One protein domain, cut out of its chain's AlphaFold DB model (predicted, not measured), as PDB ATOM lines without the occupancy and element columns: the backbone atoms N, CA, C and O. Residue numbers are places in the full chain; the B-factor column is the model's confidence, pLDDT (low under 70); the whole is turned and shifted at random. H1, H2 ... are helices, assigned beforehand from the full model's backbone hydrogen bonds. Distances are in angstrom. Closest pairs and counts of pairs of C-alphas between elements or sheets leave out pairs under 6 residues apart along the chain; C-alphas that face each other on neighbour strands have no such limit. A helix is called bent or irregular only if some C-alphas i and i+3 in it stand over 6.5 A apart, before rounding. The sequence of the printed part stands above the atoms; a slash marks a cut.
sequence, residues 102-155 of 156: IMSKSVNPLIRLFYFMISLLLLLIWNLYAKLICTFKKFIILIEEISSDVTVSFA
ATOM      1  N   ILE A 102      86.461 107.515  90.321       88.44
ATOM      2  CA  ILE A 102      86.000 108.639  89.505       88.44
ATOM      3  C   ILE A 102      87.074 108.978  88.464       88.44
ATOM      4  O   ILE A 102      88.190 109.399  88.786       88.44
ATOM      5  N   MET A 103      86.734 108.789  87.191       86.25
ATOM      6  CA  MET A 103      87.636 109.045  86.072       86.25
ATOM      7  C   MET A 103      87.584 110.520  85.658       86.25
ATOM      8  O   MET A 103      86.518 111.116  85.547       86.25
ATOM      9  N   SER A 104      88.748 111.112  85.380       87.31
ATOM     10  CA  SER A 104      88.867 112.497  84.910       87.31
ATOM     11  C   SER A 104      89.807 112.583  83.711       87.31
ATOM     12  O   SER A 104      90.861 111.947  83.692       87.31
ATOM     13  N   LYS A 105      89.450 113.412  82.721       91.31
ATOM     14  CA  LYS A 105      90.317 113.757  81.579       91.31
ATOM     15  C   LYS A 105      91.311 114.880  81.899       91.31
ATOM     16  O   LYS A 105      92.157 115.195  81.070       91.31
ATOM     17  N   SER A 106      91.222 115.487  83.086       91.88
ATOM     18  CA  SER A 106      92.116 116.575  83.486       91.88
ATOM     19  C   SER A 106      93.574 116.112  83.531       91.88
ATOM     20  O   SER A 106      93.879 115.004  83.979       91.88
ATOM     21  N   VAL A 107      94.491 116.967  83.081       92.56
ATOM     22  CA  VAL A 107      95.944 116.738  83.176       92.56
ATOM     23  C   VAL A 107      96.487 117.218  84.528       92.56
ATOM     24  O   VAL A 107      97.543 116.770  84.963       92.56
ATOM     25  N   ASN A 108      95.748 118.082  85.235       95.50
ATOM     26  CA  ASN A 108      96.187 118.637  86.510       95.50
ATOM     27  C   ASN A 108      96.177 117.549  87.610       95.50
ATOM     28  O   ASN A 108      95.106 117.004  87.914       95.50
ATOM     29  N   PRO A 109      97.329 117.247  88.244       93.69
ATOM     30  CA  PRO A 109      97.413 116.227  89.287       93.69
ATOM     31  C   PRO A 109      96.554 116.552  90.515       93.69
ATOM     32  O   PRO A 109      96.029 115.626  91.128       93.69
ATOM     33  N   LEU A 110      96.334 117.831  90.843       96.12
ATOM     34  CA  LEU A 110      95.484 118.236  91.971       96.12
ATOM     35  C   LEU A 110      94.022 117.845  91.747       96.12
ATOM     36  O   LEU A 110      93.368 117.352  92.659       96.12
ATOM     37  N   ILE A 111      93.525 117.995  90.516       93.50
ATOM     38  CA  ILE A 111      92.155 117.600  90.159       93.50
ATOM     39  C   ILE A 111      92.009 116.075  90.242       93.50
ATOM     40  O   ILE A 111      91.019 115.572  90.768       93.50
ATOM     41  N   ARG A 112      93.013 115.320  89.773       93.62
ATOM     42  CA  ARG A 112      93.018 113.852  89.894       93.62
ATOM     43  C   ARG A 112      93.059 113.399  91.354       93.62
ATOM     44  O   ARG A 112      92.324 112.485  91.718       93.62
ATOM     45  N   LEU A 113      93.881 114.050  92.181       93.44
ATOM     46  CA  LEU A 113      93.967 113.772  93.614       93.44
ATOM     47  C   LEU A 113      92.642 114.071  94.320       93.44
ATOM     48  O   LEU A 113      92.193 113.265  95.126       93.44
ATOM     49  N   PHE A 114      91.991 115.184  93.983       94.94
ATOM     50  CA  PHE A 114      90.685 115.537  94.531       94.94
ATOM     51  C   PHE A 114      89.645 114.435  94.279       94.94
ATOM     52  O   PHE A 114      89.059 113.920  95.228       94.94
ATOM     53  N   TYR A 115      89.479 113.989  93.029       93.19
ATOM     54  CA  TYR A 115      88.540 112.907  92.701       93.19
ATOM     55  C   TYR A 115      88.890 111.577  93.373       93.19
ATOM     56  O   TYR A 115      87.998 110.839  93.797       93.19
ATOM     57  N   PHE A 116      90.182 111.280  93.512       91.12
ATOM     58  CA  PHE A 116      90.635 110.114  94.261       91.12
ATOM     59  C   PHE A 116      90.230 110.194  95.741       91.12
ATOM     60  O   PHE A 116      89.656 109.242  96.264       91.12
ATOM     61  N   MET A 117      90.442 111.339  96.398       93.50
ATOM     62  CA  MET A 117      90.038 111.544  97.795       93.50
ATOM     63  C   MET A 117      88.520 111.439  97.984       93.50
ATOM     64  O   MET A 117      88.075 110.817  98.946       93.50
ATOM     65  N   ILE A 118      87.723 111.975  97.053       93.19
ATOM     66  CA  ILE A 118      86.259 111.827  97.079       93.19
ATOM     67  C   ILE A 118      85.846 110.355  96.943       93.19
ATOM     68  O   ILE A 118      85.004 109.882  97.705       93.19
ATOM     69  N   SER A 119      86.479 109.607  96.033       91.88
ATOM     70  CA  SER A 119      86.213 108.170  95.860       91.88
ATOM     71  C   SER A 119      86.503 107.390  97.153       91.88
ATOM     72  O   SER A 119      85.699 106.558  97.577       91.88
ATOM     73  N   LEU A 120      87.617 107.703  97.829       91.81
ATOM     74  CA  LEU A 120      87.966 107.109  99.124       91.81
ATOM     75  C   LEU A 120      86.971 107.480 100.227       91.81
ATOM     76  O   LEU A 120      86.594 106.616 101.017       91.81
ATOM     77  N   LEU A 121      86.532 108.739 100.282       93.38
ATOM     78  CA  LEU A 121      85.565 109.203 101.274       93.38
ATOM     79  C   LEU A 121      84.233 108.454 101.142       93.38
ATOM     80  O   LEU A 121      83.719 107.939 102.134       93.38
ATOM     81  N   LEU A 122      83.711 108.327  99.920       92.69
ATOM     82  CA  LEU A 122      82.488 107.567  99.646       92.69
ATOM     83  C   LEU A 122      82.628 106.099 100.060       92.69
ATOM     84  O   LEU A 122      81.730 105.544 100.697       92.69
ATOM     85  N   LEU A 123      83.769 105.477  99.751       92.38
ATOM     86  CA  LEU A 123      84.050 104.098 100.142       92.38
ATOM     87  C   LEU A 123      84.102 103.940 101.669       92.38
ATOM     88  O   LEU A 123      83.598 102.948 102.197       92.38
ATOM     89  N   LEU A 124      84.686 104.907 102.382       93.00
ATOM     90  CA  LEU A 124      84.757 104.906 103.846       93.00
ATOM     91  C   LEU A 124      83.371 105.031 104.478       93.00
ATOM     92  O   LEU A 124      83.048 104.245 105.369       93.00
ATOM     93  N   ILE A 125      82.541 105.959 103.997       93.38
ATOM     94  CA  ILE A 125      81.167 106.144 104.486       93.38
ATOM     95  C   ILE A 125      80.360 104.862 104.266       93.38
ATOM     96  O   ILE A 125      79.737 104.356 105.201       93.38
ATOM     97  N   TRP A 126      80.433 104.283 103.065       94.00
ATOM     98  CA  TRP A 126      79.786 103.005 102.782       94.00
ATOM     99  C   TRP A 126      80.286 101.901 103.718       94.00
ATOM    100  O   TRP A 126      79.481 101.188 104.316       94.00
ATOM    101  N   ASN A 127      81.604 101.774 103.887       91.06
ATOM    102  CA  ASN A 127      82.207 100.741 104.724       91.06
ATOM    103  C   ASN A 127      81.806 100.862 106.204       91.06
ATOM    104  O   ASN A 127      81.687  99.831 106.865       91.06
ATOM    105  N   LEU A 128      81.587 102.081 106.707       92.56
ATOM    106  CA  LEU A 128      81.175 102.338 108.089       92.56
ATOM    107  C   LEU A 128      79.679 102.102 108.322       92.56
ATOM    108  O   LEU A 128      79.321 101.484 109.321       92.56
ATOM    109  N   TYR A 129      78.815 102.573 107.420       92.44
ATOM    110  CA  TYR A 129      77.377 102.664 107.702       92.44
ATOM    111  C   TYR A 129      76.498 101.737 106.858       92.44
ATOM    112  O   TYR A 129      75.441 101.318 107.317       92.44
ATOM    113  N   ALA A 130      76.911 101.398 105.636       90.44
ATOM    114  CA  ALA A 130      76.024 100.776 104.650       90.44
ATOM    115  C   ALA A 130      76.503  99.415 104.127       90.44
ATOM    116  O   ALA A 130      75.729  98.709 103.484       90.44
ATOM    117  N   LYS A 131      77.736  98.993 104.424       88.62
ATOM    118  CA  LYS A 131      78.328  97.754 103.890       88.62
ATOM    119  C   LYS A 131      77.593  96.479 104.288       88.62
ATOM    120  O   LYS A 131      77.583  95.526 103.515       88.62
ATOM    121  N   LEU A 132      76.985  96.455 105.474       88.50
ATOM    122  CA  LEU A 132      76.154  95.328 105.914       88.50
ATOM    123  C   LEU A 132      74.752  95.346 105.288       88.50
ATOM    124  O   LEU A 132      74.071  94.328 105.304       88.50
ATOM    125  N   ILE A 133      74.331  96.488 104.744       90.56
ATOM    126  CA  ILE A 133      72.970  96.728 104.255       90.56
ATOM    127  C   ILE A 133      72.910  96.556 102.733       90.56
ATOM    128  O   ILE A 133      71.997  95.925 102.206       90.56
ATOM    129  N   CYS A 134      73.876  97.114 102.002       89.50
ATOM    130  CA  CYS A 134      73.866  97.123 100.544       89.50
ATOM    131  C   CYS A 134      75.274  97.129  99.930       89.50
ATOM    132  O   CYS A 134      76.281  97.397 100.586       89.50
ATOM    133  N   THR A 135      75.344  96.834  98.629       90.56
ATOM    134  CA  THR A 135      76.583  96.937  97.847       90.56
ATOM    135  C   THR A 135      76.947  98.400  97.589       90.56
ATOM    136  O   THR A 135      76.067  99.256  97.531       90.56
ATOM    137  N   PHE A 136      78.235  98.687  97.365       90.38
ATOM    138  CA  PHE A 136      78.710 100.054  97.110       90.38
ATOM    139  C   PHE A 136      77.956 100.740  95.957       90.38
ATOM    140  O   PHE A 136      77.534 101.882  96.080       90.38
ATOM    141  N   LYS A 137      77.686 100.013  94.865       89.62
ATOM    142  CA  LYS A 137      76.904 100.533  93.734       89.62
ATOM    143  C   LYS A 137      75.499 100.993  94.143       89.62
ATOM    144  O   LYS A 137      75.073 102.064  93.731       89.62
ATOM    145  N   LYS A 138      74.789 100.199  94.954       91.25
ATOM    146  CA  LYS A 138      73.456 100.569  95.459       91.25
ATOM    147  C   LYS A 138      73.527 101.776  96.388       91.25
ATOM    148  O   LYS A 138      72.672 102.643  96.314       91.25
ATOM    149  N   PHE A 139      74.560 101.843  97.224       93.44
ATOM    150  CA  PHE A 139      74.801 102.985  98.099       93.44
ATOM    151  C   PHE A 139      74.961 104.299  97.317       93.44
ATOM    152  O   PHE A 139      74.377 105.301  97.711       93.44
ATOM    153  N   ILE A 140      75.687 104.292  96.194       91.50
ATOM    154  CA  ILE A 140      75.829 105.487  95.346       91.50
ATOM    155  C   ILE A 140      74.491 105.915  94.732       91.50
ATOM    156  O   ILE A 140      74.180 107.099  94.771       91.50
ATOM    157  N   ILE A 141      73.690 104.966  94.235       91.81
ATOM    158  CA  ILE A 141      72.353 105.254  93.681       91.81
ATOM    159  C   ILE A 141      71.449 105.890  94.748       91.81
ATOM    160  O   ILE A 141      70.817 106.905  94.491       91.81
ATOM    161  N   LEU A 142      71.453 105.361  95.977       91.44
ATOM    162  CA  LEU A 142      70.670 105.937  97.076       91.44
ATOM    163  C   LEU A 142      71.115 107.364  97.430       91.44
ATOM    164  O   LEU A 142      70.283 108.215  97.723       91.44
ATOM    165  N   ILE A 143      72.424 107.642  97.411       91.00
ATOM    166  CA  ILE A 143      72.935 109.003  97.637       91.00
ATOM    167  C   ILE A 143      72.475 109.953  96.529       91.00
ATOM    168  O   ILE A 143      72.124 111.093  96.822       91.00
ATOM    169  N   GLU A 144      72.490 109.505  95.275       90.56
ATOM    170  CA  GLU A 144      72.021 110.288  94.129       90.56
ATOM    171  C   GLU A 144      70.526 110.618  94.237       90.56
ATOM    172  O   GLU A 144      70.142 111.775  94.051       90.56
ATOM    173  N   GLU A 145      69.701 109.630  94.593       92.12
ATOM    174  CA  GLU A 145      68.260 109.798  94.818       92.12
ATOM    175  C   GLU A 145      68.004 110.836  95.923       92.12
ATOM    176  O   GLU A 145      67.337 111.844  95.686       92.12
ATOM    177  N   ILE A 146      68.641 110.674  97.089       90.25
ATOM    178  CA  ILE A 146      68.512 111.611  98.217       90.25
ATOM    179  C   ILE A 146      68.994 113.015  97.835       90.25
ATOM    180  O   ILE A 146      68.366 114.010  98.192       90.25
ATOM    181  N   SER A 147      70.116 113.120  97.120       87.06
ATOM    182  CA  SER A 147      70.645 114.419  96.698       87.06
ATOM    183  C   SER A 147      69.680 115.134  95.753       87.06
ATOM    184  O   SER A 147      69.569 116.357  95.824       87.06
ATOM    185  N   SER A 148      68.994 114.394  94.882       83.69
ATOM    186  CA  SER A 148      68.029 114.951  93.931       83.69
ATOM    187  C   SER A 148      66.787 115.486  94.647       83.69
ATOM    188  O   SER A 148      66.401 116.633  94.417       83.69
ATOM    189  N   ASP A 149      66.232 114.727  95.592       77.12
ATOM    190  CA  ASP A 149      65.057 115.136  96.379       77.12
ATOM    191  C   ASP A 149      65.321 116.401  97.205       77.12
ATOM    192  O   ASP A 149      64.497 117.317  97.265       77.12
ATOM    193  N   VAL A 150      66.517 116.494  97.793       77.31
ATOM    194  CA  VAL A 150      66.942 117.678  98.542       77.31
ATOM    195  C   VAL A 150      66.979 118.913  97.636       77.31
ATOM    196  O   VAL A 150      66.485 119.966  98.033       77.31
ATOM    197  N   THR A 151      67.492 118.804  96.405       66.56
ATOM    198  CA  THR A 151      67.535 119.959  95.489       66.56
ATOM    199  C   THR A 151      66.157 120.462  95.061       66.56
ATOM    200  O   THR A 151      65.998 121.668  94.892       66.56
ATOM    201  N   VAL A 152      65.157 119.581  94.949       65.44
ATOM    202  CA  VAL A 152      63.771 119.974  94.639       65.44
ATOM    203  C   VAL A 152      63.147 120.731  95.814       65.44
ATOM    204  O   VAL A 152      62.551 121.779  95.609       65.44
ATOM    205  N   SER A 153      63.380 120.288  97.054       61.12
ATOM    206  CA  SER A 153      62.822 120.935  98.256       61.12
ATOM    207  C   SER A 153      63.373 122.333  98.583       61.12
ATOM    208  O   SER A 153      62.789 123.037  99.397       61.12
ATOM    209  N   PHE A 154      64.499 122.727  97.980       57.94
ATOM    210  CA  PHE A 154      65.101 124.059  98.139       57.94
ATOM    211  C   PHE A 154      64.802 125.007  96.965       57.94
ATOM    212  O   PHE A 154      65.219 126.166  97.004       57.94
ATOM    213  N   ALA A 155      64.157 124.510  95.907       55.34
ATOM    214  CA  ALA A 155      63.759 125.298  94.743       55.34
ATOM    215  C   ALA A 155      62.302 125.802  94.823       55.34
ATOM    216  O   ALA A 155      61.925 126.639  93.999       55.34
TER     217      ALA A 155
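AT A GLANCE: This is residues 102 to 155 of the 156 residues of an uncharacterized protein of bacterium (UniProt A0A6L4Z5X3). Two long helices, H1 and H2, meet near their ends and make an L, with the last part of H1 and the first part of H2 at the corner. A short leading stretch, residues 102 to 108, turns back at the far end of H1, so that residues 102 to 104 lie beside that helix, while the far arm of the L, residues 144 to 155, sticks out. The printed part has 54 residues with two named helices, H1 then H2, and no named strand; its class is all helix. It is loose, with a radius of gyration of the C-alphas of 13.8 A, and flat, spanning 34 by 34 by 14 A.

IN THESE COORDINATES: Start at C-alpha 102, at (86.000, 108.639, 89.505), and read on to Pro 109, at (97.413, 116.227, 89.287), where H1 begins. H1 takes residues 109 to 130 and is 30.5 A long from first to last C-alpha. It is neither bent nor irregular, but only just: C-alphas 127 and 130 are 6.2 A apart. Next find Phe 136, where H2 begins; it takes residues 136 to 153, is 26.3 A long, and ends at C-alpha 153, at (62.822, 120.935, 98.256).

HOW THE PARTS SIT: Look at residues 123 to 130 of H1 and 136 to 139 of H2, the parts with which the helices touch. Their closest C-alphas are those of Trp 126 and Phe 136, 6.5 A apart. Their lines are about perpendicular, at 82 degrees. In H1 and H2 every O i to N i+4 pair is within hydrogen-bond range.

THE WHOLE: The two C-alphas farthest apart are those of Val 107 and Ile 133, at 37.0 A. The printed part has no cut, and the link from H1 to H2 is tight, with 5 residues. Residues 105 to 111, of which 109 to 111 belong to H1, stand free. The mean pLDDT of the printed part is 88.2; look for low values, under 70, at residues 151 to 155.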